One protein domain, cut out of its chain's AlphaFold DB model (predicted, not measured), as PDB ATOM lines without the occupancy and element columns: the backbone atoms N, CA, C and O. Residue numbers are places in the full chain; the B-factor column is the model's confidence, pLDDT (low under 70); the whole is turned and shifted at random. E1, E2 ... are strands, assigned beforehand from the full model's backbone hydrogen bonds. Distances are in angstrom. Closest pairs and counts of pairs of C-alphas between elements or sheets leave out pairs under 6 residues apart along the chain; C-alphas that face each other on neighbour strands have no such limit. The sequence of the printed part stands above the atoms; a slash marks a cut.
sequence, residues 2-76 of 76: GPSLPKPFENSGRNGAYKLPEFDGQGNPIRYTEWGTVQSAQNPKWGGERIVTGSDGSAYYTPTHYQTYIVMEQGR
ATOM      1  N   GLY A   2      -7.780 -22.149-106.433       53.94
ATOM      2  CA  GLY A   2      -7.563 -21.345-105.214       53.94
ATOM      3  C   GLY A   2      -7.291 -19.863-105.519       53.94
ATOM      4  O   GLY A   2      -7.308 -19.490-106.696       53.94
ATOM      5  N   PRO A   3      -7.028 -19.011-104.505       61.31
ATOM      6  CA  PRO A   3      -6.588 -17.641-104.761       61.31
ATOM      7  C   PRO A   3      -5.297 -17.682-105.582       61.31
ATOM      8  O   PRO A   3      -4.444 -18.548-105.372       61.31
ATOM      9  N   SER A   4      -5.161 -16.780-106.556       67.12
ATOM     10  CA  SER A   4      -3.927 -16.695-107.336       67.12
ATOM     11  C   SER A   4      -2.773 -16.308-106.416       67.12
ATOM     12  O   SER A   4      -2.920 -15.388-105.609       67.12
ATOM     13  N   LEU A   5      -1.634 -16.993-106.563       79.56
ATOM     14  CA  LEU A   5      -0.397 -16.611-105.885       79.56
ATOM     15  C   LEU A   5      -0.080 -15.134-106.165       79.56
ATOM     16  O   LEU A   5      -0.369 -14.661-107.274       79.56
ATOM     17  N   PRO A   6       0.508 -14.414-105.191       86.69
ATOM     18  CA  PRO A   6       0.938 -13.048-105.413       86.69
ATOM     19  C   PRO A   6       1.906 -12.985-106.584       86.69
ATOM     20  O   PRO A   6       2.818 -13.806-106.704       86.69
ATOM     21  N   LYS A   7       1.701 -11.998-107.447       91.25
ATOM     22  CA  LYS A   7       2.547 -11.773-108.619       91.25
ATOM     23  C   LYS A   7       2.851 -10.285-108.776       91.25
ATOM     24  O   LYS A   7       2.058  -9.457-108.321       91.25
ATOM     25  N   PRO A   8       3.958  -9.927-109.442       93.69
ATOM     26  CA  PRO A   8       4.218  -8.543-109.809       93.69
ATOM     27  C   PRO A   8       3.048  -7.961-110.608       93.69
ATOM     28  O   PRO A   8       2.556  -8.590-111.549       93.69
ATOM     29  N   PHE A   9       2.613  -6.761-110.234       91.69
ATOM     30  CA  PHE A   9       1.662  -5.983-111.015       91.69
ATOM     31  C   PHE A   9       2.432  -4.992-111.887       91.69
ATOM     32  O   PHE A   9       3.167  -4.148-111.384       91.69
ATOM     33  N   GLU A  10       2.266  -5.101-113.203       91.75
ATOM     34  CA  GLU A  10       3.056  -4.324-114.167       91.75
ATOM     35  C   GLU A  10       2.737  -2.827-114.169       91.75
ATOM     36  O   GLU A  10       3.539  -2.041-114.662       91.75
ATOM     37  N   ASN A  11       1.554  -2.436-113.681       92.06
ATOM     38  CA  ASN A  11       1.084  -1.050-113.692       92.06
ATOM     39  C   ASN A  11       1.211  -0.349-115.065       92.06
ATOM     40  O   ASN A  11       1.520   0.836-115.174       92.06
ATOM     41  N   SER A  12       0.988  -1.085-116.155       89.25
ATOM     42  CA  SER A  12       1.294  -0.583-117.498       89.25
ATOM     43  C   SER A  12       0.189   0.285-118.116       89.25
ATOM     44  O   SER A  12       0.380   0.808-119.210       89.25
ATOM     45  N   GLY A  13      -0.999   0.360-117.501       84.31
ATOM     46  CA  GLY A  13      -2.186   1.021-118.074       84.31
ATOM     47  C   GLY A  13      -2.668   0.435-119.416       84.31
ATOM     48  O   GLY A  13      -3.397   1.081-120.169       84.31
ATOM     49  N   ARG A  14      -2.232  -0.785-119.765       84.81
ATOM     50  CA  ARG A  14      -2.580  -1.422-121.048       84.81
ATOM     51  C   ARG A  14      -4.084  -1.694-121.111       84.81
ATOM     52  O   ARG A  14      -4.719  -1.929-120.089       84.81
ATOM     53  N   ASN A  15      -4.646  -1.683-122.320       83.50
ATOM     54  CA  ASN A  15      -6.078  -1.900-122.571       83.50
ATOM     55  C   ASN A  15      -7.006  -0.903-121.849       83.50
ATOM     56  O   ASN A  15      -8.122  -1.257-121.480       83.50
ATOM     57  N   GLY A  16      -6.546   0.335-121.626       77.12
ATOM     58  CA  GLY A  16      -7.333   1.365-120.941       77.12
ATOM     59  C   GLY A  16      -7.459   1.149-119.432       77.12
ATOM     60  O   GLY A  16      -8.286   1.798-118.798       77.12
ATOM     61  N   ALA A  17      -6.657   0.247-118.853       79.50
ATOM     62  CA  ALA A  17      -6.578   0.095-117.409       79.50
ATOM     63  C   ALA A  17      -6.058   1.387-116.772       79.50
ATOM     64  O   ALA A  17      -5.173   2.060-117.307       79.50
ATOM     65  N   TYR A  18      -6.590   1.713-115.598       82.44
ATOM     66  CA  TYR A  18      -6.094   2.847-114.836       82.44
ATOM     67  C   TYR A  18      -4.638   2.607-114.414       82.44
ATOM     68  O   TYR A  18      -4.268   1.499-114.013       82.44
ATOM     69  N   LYS A  19      -3.818   3.656-114.517       88.69
ATOM     70  CA  LYS A  19      -2.404   3.626-114.152       88.69
ATOM     71  C   LYS A  19      -2.235   4.186-112.741       88.69
ATOM     72  O   LYS A  19      -2.601   5.330-112.484       88.69
ATOM     73  N   LEU A  20      -1.694   3.373-111.840       90.62
ATOM     74  CA  LEU A  20      -1.332   3.776-110.483       90.62
ATOM     75  C   LEU A  20      -0.072   4.666-110.511       90.62
ATOM     76  O   LEU A  20       0.679   4.615-111.492       90.62
ATOM     77  N   PRO A  21       0.194   5.460-109.458       93.31
ATOM     78  CA  PRO A  21       1.419   6.252-109.354       93.31
ATOM     79  C   PRO A  21       2.682   5.407-109.564       93.31
ATOM     80  O   PRO A  21       2.771   4.280-109.083       93.31
ATOM     81  N   GLU A  22       3.662   5.935-110.294       94.69
ATOM     82  CA  GLU A  22       4.926   5.226-110.558       94.69
ATOM     83  C   GLU A  22       5.993   5.500-109.498       94.69
ATOM     84  O   GLU A  22       6.906   4.693-109.328       94.69
ATOM     85  N   PHE A  23       5.864   6.616-108.783       94.44
ATOM     86  CA  PHE A  23       6.827   7.082-107.798       94.44
ATOM     87  C   PHE A  23       6.122   7.444-106.494       94.44
ATOM     88  O   PHE A  23       4.999   7.954-106.521       94.44
ATOM     89  N   ASP A  24       6.789   7.174-105.375       92.81
ATOM     90  CA  ASP A  24       6.332   7.582-104.049       92.81
ATOM     91  C   ASP A  24       6.537   9.094-103.824       92.81
ATOM     92  O   ASP A  24       7.071   9.814-104.674       92.81
ATOM     93  N   GLY A  25       6.135   9.589-102.651       88.81
ATOM     94  CA  GLY A  25       6.304  11.001-102.285       88.81
ATOM     95  C   GLY A  25       7.764  11.473-102.198       88.81
ATOM     96  O   GLY A  25       8.011  12.676-102.156       88.81
ATOM     97  N   GLN A  26       8.730  10.552-102.185       92.31
ATOM     98  CA  GLN A  26      10.169  10.827-102.170       92.31
ATOM     99  C   GLN A  26      10.811  10.681-103.562       92.31
ATOM    100  O   GLN A  26      11.992  10.986-103.726       92.31
ATOM    101  N   GLY A  27      10.050  10.246-104.572       94.25
ATOM    102  CA  GLY A  27      10.527  10.012-105.931       94.25
ATOM    103  C   GLY A  27      11.119   8.617-106.173       94.25
ATOM    104  O   GLY A  27      11.718   8.403-107.229       94.25
ATOM    105  N   ASN A  28      10.970   7.656-105.254       94.94
ATOM    106  CA  ASN A  28      11.421   6.280-105.484       94.94
ATOM    107  C   ASN A  28      10.391   5.496-106.316       94.94
ATOM    108  O   ASN A  28       9.190   5.667-106.103       94.94
ATOM    109  N   PRO A  29      10.814   4.588-107.221       95.50
ATOM    110  CA  PRO A  29       9.886   3.752-107.983       95.50
ATOM    111  C   PRO A  29       9.048   2.833-107.086       95.50
ATOM    112  O   PRO A  29       9.600   2.073-106.283       95.50
ATOM    113  N   ILE A  30       7.727   2.828-107.280       96.00
ATOM    114  CA  ILE A  30       6.812   1.951-106.543       96.00
ATOM    115  C   ILE A  30       6.738   0.590-107.233       96.00
ATOM    116  O   ILE A  30       6.413   0.479-108.418       96.00
ATOM    117  N   ARG A  31       7.011  -0.480-106.479       95.81
ATOM    118  CA  ARG A  31       6.797  -1.858-106.936       95.81
ATOM    119  C   ARG A  31       5.459  -2.357-106.430       95.81
ATOM    120  O   ARG A  31       5.236  -2.399-105.223       95.81
ATOM    121  N   TYR A  32       4.607  -2.787-107.350       94.88
ATOM    122  CA  TYR A  32       3.287  -3.296-107.017       94.88
ATOM    123  C   TYR A  32       3.235  -4.820-107.040       94.88
ATOM    124  O   TYR A  32       3.802  -5.474-107.918       94.88
ATOM    125  N   THR A  33       2.499  -5.380-106.086       94.44
ATOM    126  CA  THR A  33       2.148  -6.802-106.031       94.44
ATOM    127  C   THR A  33       0.638  -6.942-106.103       94.44
ATOM    128  O   THR A  33      -0.081  -6.255-105.383       94.44
ATOM    129  N   GLU A  34       0.160  -7.828-106.968       90.44
ATOM    130  CA  GLU A  34      -1.252  -8.171-107.084       90.44
ATOM    131  C   GLU A  34      -1.570  -9.459-106.333       90.44
ATOM    132  O   GLU A  34      -0.864 -10.463-106.455       90.44
ATOM    133  N   TRP A  35      -2.713  -9.441-105.656       87.56
ATOM    134  CA  TRP A  35      -3.280 -10.542-104.902       87.56
ATOM    135  C   TRP A  35      -4.653 -10.903-105.472       87.56
ATOM    136  O   TRP A  35      -5.517 -10.043-105.679       87.56
ATOM    137  N   GLY A  36      -4.870 -12.196-105.720       81.31
ATOM    138  CA  GLY A  36      -6.198 -12.701-106.050       81.31
ATOM    139  C   GLY A  36      -7.076 -12.757-104.809       81.31
ATOM    140  O   GLY A  36      -6.634 -13.201-103.754       81.31
ATOM    141  N   THR A  37      -8.333 -12.354-104.948       73.62
ATOM    142  CA  THR A  37      -9.334 -12.510-103.890       73.62
ATOM    143  C   THR A  37      -9.925 -13.923-103.890       73.62
ATOM    144  O   THR A  37      -9.988 -14.598-104.926       73.62
ATOM    145  N   VAL A  38     -10.346 -14.385-102.711       70.12
ATOM    146  CA  VAL A  38     -11.170 -15.594-102.582       70.12
ATOM    147  C   VAL A  38     -12.601 -15.290-103.011       70.12
ATOM    148  O   VAL A  38     -13.063 -14.157-102.884       70.12
ATOM    149  N   GLN A  39     -13.315 -16.304-103.503       67.06
ATOM    150  CA  GLN A  39     -14.747 -16.162-103.757       67.06
ATOM    151  C   GLN A  39     -15.485 -15.744-102.485       67.06
ATOM    152  O   GLN A  39     -15.225 -16.256-101.396       67.06
ATOM    153  N   SER A  40     -16.459 -14.862-102.654       68.19
ATOM    154  CA  SER A  40     -17.416 -14.487-101.618       68.19
ATOM    155  C   SER A  40     -18.820 -14.453-102.222       68.19
ATOM    156  O   SER A  40     -18.984 -14.546-103.439       68.19
ATOM    157  N   ALA A  41     -19.853 -14.308-101.391       71.44
ATOM    158  CA  ALA A  41     -21.218 -14.154-101.897       71.44
ATOM    159  C   ALA A  41     -21.363 -12.916-102.808       71.44
ATOM    160  O   ALA A  41     -22.170 -12.924-103.734       71.44
ATOM    161  N   GLN A  42     -20.558 -11.877-102.568       69.94
ATOM    162  CA  GLN A  42     -20.508 -10.644-103.359       69.94
ATOM    163  C   GLN A  42     -19.559 -10.753-104.565       69.94
ATOM    164  O   GLN A  42     -19.727 -10.022-105.537       69.94
ATOM    165  N   ASN A  43     -18.625 -11.709-104.537       69.56
ATOM    166  CA  ASN A  43     -17.677 -12.007-105.604       69.56
ATOM    167  C   ASN A  43     -17.746 -13.493-106.003       69.56
ATOM    168  O   ASN A  43     -16.882 -14.301-105.640       69.56
ATOM    169  N   PRO A  44     -18.790 -13.891-106.750       67.00
ATOM    170  CA  PRO A  44     -19.050 -15.296-107.046       67.00
ATOM    171  C   PRO A  44     -18.045 -15.906-108.035       67.00
ATOM    172  O   PRO A  44     -18.060 -17.117-108.254       67.00
ATOM    173  N   LYS A  45     -17.157 -15.113-108.651       66.06
ATOM    174  CA  LYS A  45     -16.146 -15.592-109.605       66.06
ATOM    175  C   LYS A  45     -14.746 -15.472-109.006       66.06
ATOM    176  O   LYS A  45     -14.324 -14.388-108.623       66.06
ATOM    177  N   TRP A  46     -14.000 -16.580-108.992       62.69
ATOM    178  CA  TRP A  46     -12.587 -16.572-108.602       62.69
ATOM    179  C   TRP A  46     -11.830 -15.503-109.381       62.69
ATOM    180  O   TRP A  46     -11.806 -15.521-110.613       62.69
ATOM    181  N   GLY A  47     -11.201 -14.585-108.653       60.12
ATOM    182  CA  GLY A  47     -10.368 -13.568-109.263       60.12
ATOM    183  C   GLY A  47     -11.095 -12.528-110.114       60.12
ATOM    184  O   GLY A  47     -10.460 -11.956-110.994       60.12
ATOM    185  N   GLY A  48     -12.390 -12.286-109.889       69.31
ATOM    186  CA  GLY A  48     -13.062 -11.096-110.429       69.31
ATOM    187  C   GLY A  48     -12.529  -9.798-109.809       69.31
ATOM    188  O   GLY A  48     -12.410  -8.783-110.491       69.31
ATOM    189  N   GLU A  49     -12.113  -9.874-108.546       80.81
ATOM    190  CA  GLU A  49     -11.572  -8.753-107.783       80.81
ATOM    191  C   GLU A  49     -10.084  -8.967-107.485       80.81
ATOM    192  O   GLU A  49      -9.619 -10.108-107.327       80.81
ATOM    193  N   ARG A  50      -9.333  -7.872-107.360       85.25
ATOM    194  CA  ARG A  50      -7.911  -7.899-106.988       85.25
ATOM    195  C   ARG A  50      -7.608  -6.877-105.910       85.25
ATOM    196  O   ARG A  50      -8.198  -5.799-105.889       85.25
ATOM    197  N   ILE A  51      -6.627  -7.208-105.082       88.31
ATOM    198  CA  ILE A  51      -5.938  -6.242-104.227       88.31
ATOM    199  C   ILE A  51      -4.561  -6.003-104.840       88.31
ATOM    200  O   ILE A  51      -3.908  -6.947-105.280       88.31
ATOM    201  N   VAL A  52      -4.124  -4.751-104.882       90.81
ATOM    202  CA  VAL A  52      -2.795  -4.351-105.338       90.81
ATOM    203  C   VAL A  52      -2.133  -3.555-104.223       90.81
ATOM    204  O   VAL A  52      -2.696  -2.572-103.756       90.81
ATOM    205  N   THR A  53      -0.949  -3.977-103.791       93.81
ATOM    206  CA  THR A  53      -0.173  -3.311-102.731       93.81
ATOM    207  C   THR A  53       1.124  -2.755-103.299       93.81
ATOM    208  O   THR A  53       1.823  -3.479-104.017       93.81
ATOM    209  N   GLY A  54       1.452  -1.505-102.984       95.06
ATOM    210  CA  GLY A  54       2.697  -0.846-103.367       95.06
ATOM    211  C   GLY A  54       3.776  -0.949-102.289       95.06
ATOM    212  O   GLY A  54       3.493  -1.067-101.098       95.06
ATOM    213  N   SER A  55       5.042  -0.897-102.703       95.06
ATOM    214  CA  SER A  55       6.197  -0.861-101.794       95.06
ATOM    215  C   SER A  55       6.274   0.403-100.931       95.06
ATOM    216  O   SER A  55       7.024   0.429 -99.963       95.06
ATOM    217  N   ASP A  56       5.518   1.437-101.293       93.19
ATOM    218  CA  ASP A  56       5.320   2.684-100.551       93.19
ATOM    219  C   ASP A  56       4.264   2.560 -99.435       93.19
ATOM    220  O   ASP A  56       3.960   3.536 -98.755       93.19
ATOM    221  N   GLY A  57       3.684   1.369 -99.248       92.31
ATOM    222  CA  GLY A  57       2.611   1.121 -98.283       92.31
ATOM    223  C   GLY A  57       1.210   1.412 -98.822       92.31
ATOM    224  O   GLY A  57       0.240   1.256 -98.090       92.31
ATOM    225  N   SER A  58       1.070   1.801-100.091       92.88
ATOM    226  CA  SER A  58      -0.245   1.996-100.704       92.88
ATOM    227  C   SER A  58      -1.001   0.675-100.891       92.88
ATOM    228  O   SER A  58      -0.415  -0.380-101.158       92.88
ATOM    229  N   ALA A  59      -2.330   0.736-100.799       92.00
ATOM    230  CA  ALA A  59      -3.209  -0.391-101.079       92.00
ATOM    231  C   ALA A  59      -4.403   0.044-101.931       92.00
ATOM    232  O   ALA A  59      -5.112   1.009-101.627       92.00
ATOM    233  N   TYR A  60      -4.653  -0.719-102.989       89.94
ATOM    234  CA  TYR A  60      -5.730  -0.494-103.937       89.94
ATOM    235  C   TYR A  60      -6.556  -1.754-104.096       89.94
ATOM    236  O   TYR A  60      -6.039  -2.871-104.119       89.94
ATOM    237  N   TYR A  61      -7.848  -1.565-104.298       85.75
ATOM    238  CA  TYR A  61      -8.771  -2.640-104.590       85.75
ATOM    239  C   TYR A  61      -9.478  -2.382-105.905       85.75
ATOM    240  O   TYR A  61      -9.945  -1.276-106.165       85.75
ATOM    241  N   THR A  62      -9.571  -3.410-106.738       80.50
ATOM    242  CA  THR A  62     -10.329  -3.343-107.980       80.50
ATOM    243  C   THR A  62     -11.425  -4.403-107.979       80.50
ATOM    244  O   THR A  62     -11.119  -5.595-108.045       80.50
ATOM    245  N   PRO A  63     -12.705  -3.994-107.923       75.94
ATOM    246  CA  PRO A  63     -13.824  -4.922-108.051       75.94
ATOM    247  C   PRO A  63     -14.114  -5.311-109.510       75.94
ATOM    248  O   PRO A  63     -14.904  -6.210-109.780       75.94
ATOM    249  N   THR A  64     -13.508  -4.605-110.467       68.81
ATOM    250  CA  THR A  64     -13.837  -4.646-111.901       68.81
ATOM    251  C   THR A  64     -12.686  -5.169-112.754       68.81
ATOM    252  O   THR A  64     -12.634  -4.905-113.954       68.81
ATOM    253  N   HIS A  65     -11.745  -5.902-112.151       74.19
ATOM    254  CA  HIS A  65     -10.582  -6.446-112.849       74.19
ATOM    255  C   HIS A  65      -9.789  -5.352-113.604       74.19
ATOM    256  O   HIS A  65      -9.624  -5.397-114.825       74.19
ATOM    257  N   TYR A  66      -9.302  -4.366-112.840       67.94
ATOM    258  CA  TYR A  66      -8.425  -3.242-113.226       67.94
ATOM    259  C   TYR A  66      -9.068  -2.065-113.969       67.94
ATOM    260  O   TYR A  66      -8.373  -1.092-114.269       67.94
ATOM    261  N   GLN A  67     -10.370  -2.108-114.259       64.69
ATOM    262  CA  GLN A  67     -11.050  -0.983-114.919       64.69
ATOM    263  C   GLN A  67     -11.205   0.215-113.979       64.69
ATOM    264  O   GLN A  67     -11.081   1.363-114.394       64.69
ATOM    265  N   THR A  68     -11.438  -0.056-112.697       70.38
ATOM    266  CA  THR A  68     -11.493   0.951-111.640       70.38
ATOM    267  C   THR A  68     -10.689   0.490-110.436       70.38
ATOM    268  O   THR A  68     -10.667  -0.701-110.115       70.38
ATOM    269  N   TYR A  69     -10.046   1.440-109.760       74.69
ATOM    270  CA  TYR A  69      -9.398   1.213-108.473       74.69
ATOM    271  C   TYR A  69     -10.042   2.095-107.419       74.69
ATOM    272  O   TYR A  69     -10.292   3.278-107.637       74.69
ATOM    273  N   ILE A  70     -10.282   1.494-106.266       77.81
ATOM    274  CA  ILE A  70     -10.661   2.166-105.038       77.81
ATOM    275  C   ILE A  70      -9.393   2.216-104.192       77.81
ATOM    276  O   ILE A  70      -8.784   1.178-103.918       77.81
ATOM    277  N   VAL A  71      -8.976   3.423-103.816       80.19
ATOM    278  CA  VAL A  71      -7.869   3.614-102.873       80.19
ATOM    279  C   VAL A  71      -8.350   3.146-101.502       80.19
ATOM    280  O   VAL A  71      -9.351   3.655-101.002       80.19
ATOM    281  N   MET A  72      -7.671   2.156-100.926       74.19
ATOM    282  CA  MET A  72      -7.935   1.695 -99.559       74.19
ATOM    283  C   MET A  72      -7.047   2.434 -98.562       74.19
ATOM    284  O   MET A  72      -7.522   2.874 -97.520       74.19
ATOM    285  N   GLU A  73      -5.776   2.604 -98.914       78.38
ATOM    286  CA  GLU A  73      -4.785   3.324 -98.123       78.38
ATOM    287  C   GLU A  73      -3.781   3.985 -99.070       78.38
ATOM    288  O   GLU A  73      -3.399   3.412-100.094       78.38
ATOM    289  N   GLN A  74      -3.356   5.197 -98.726       70.75
ATOM    290  CA  GLN A  74      -2.293   5.911 -99.417       70.75
ATOM    291  C   GLN A  74      -1.159   6.108 -98.410       70.75
ATOM    292  O   GLN A  74      -1.421   6.579 -97.302       70.75
ATOM    293  N   GLY A  75       0.057   5.686 -98.774       64.19
ATOM    294  CA  GLY A  75       1.228   5.777 -97.900       64.19
ATOM    295  C   GLY A  75       1.395   7.196 -97.350       64.19
ATOM    296  O   GLY A  75       1.242   8.169 -98.090       64.19
ATOM    297  N   ARG A  76       1.621   7.295 -96.036       56.75
ATOM    298  CA  ARG A  76       1.720   8.552 -95.283       56.75
ATOM    299  C   ARG A  76       3.033   9.291 -95.532       56.75
ATOM    300  O   ARG A  76       4.088   8.623 -95.546       56.75
TER     301      ARG A  76
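AT A GLANCE: This is residues 2 to 76 of the 76 residues of an uncharacterized protein of Streptomyces sp. SW4 (UniProt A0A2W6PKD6). With little regular structure, this is one twisted sheet of five short strands, its long loops, residues 10 to 31 and 37 to 49, reaching to opposite ends. Of the 75 printed residues 21 are in named strands, under half, and there is no named helix: the class is all strand, a meander E1 E2 E3 E4 E5, each strand the antiparallel neighbour of the one before. It is compact, radius of gyration of the C-alphas 12.5 A, spanning 40 by 25 by 20 A.

IN THESE COORDINATES: Find C-alpha 7 at (2.547, -11.773, -108.619), where E1, residues 7 to 9, begins. E2 is residues 32 to 36, 13.4 A; E3, 50 to 54, 13.2 A; E4, 59 to 62; E5, 70 to 73, ending at (-4.785, 3.324, -98.123).

HOW THE PARTS SIT: Look across the hairpins for N and O within hydrogen-bond range: E1 and E2, N 9 and O 32, 2.9 A; E2 and E3, N 35 and O 51, 2.8 A; E3 and E4, N 52 and O 60, 2.8 A; E4 and E5, N 70 and O 61, 2.8 A. Edge strands E1 and E5 are apart.

THE WHOLE: The farthest C-alphas, Gln 26 and Ala 41, are 40.1 A apart. E1 to E2 and E2 to E3 are long links; the printed part has no cut. Seventeen residues, among them 42 to 48, have pLDDT under 70.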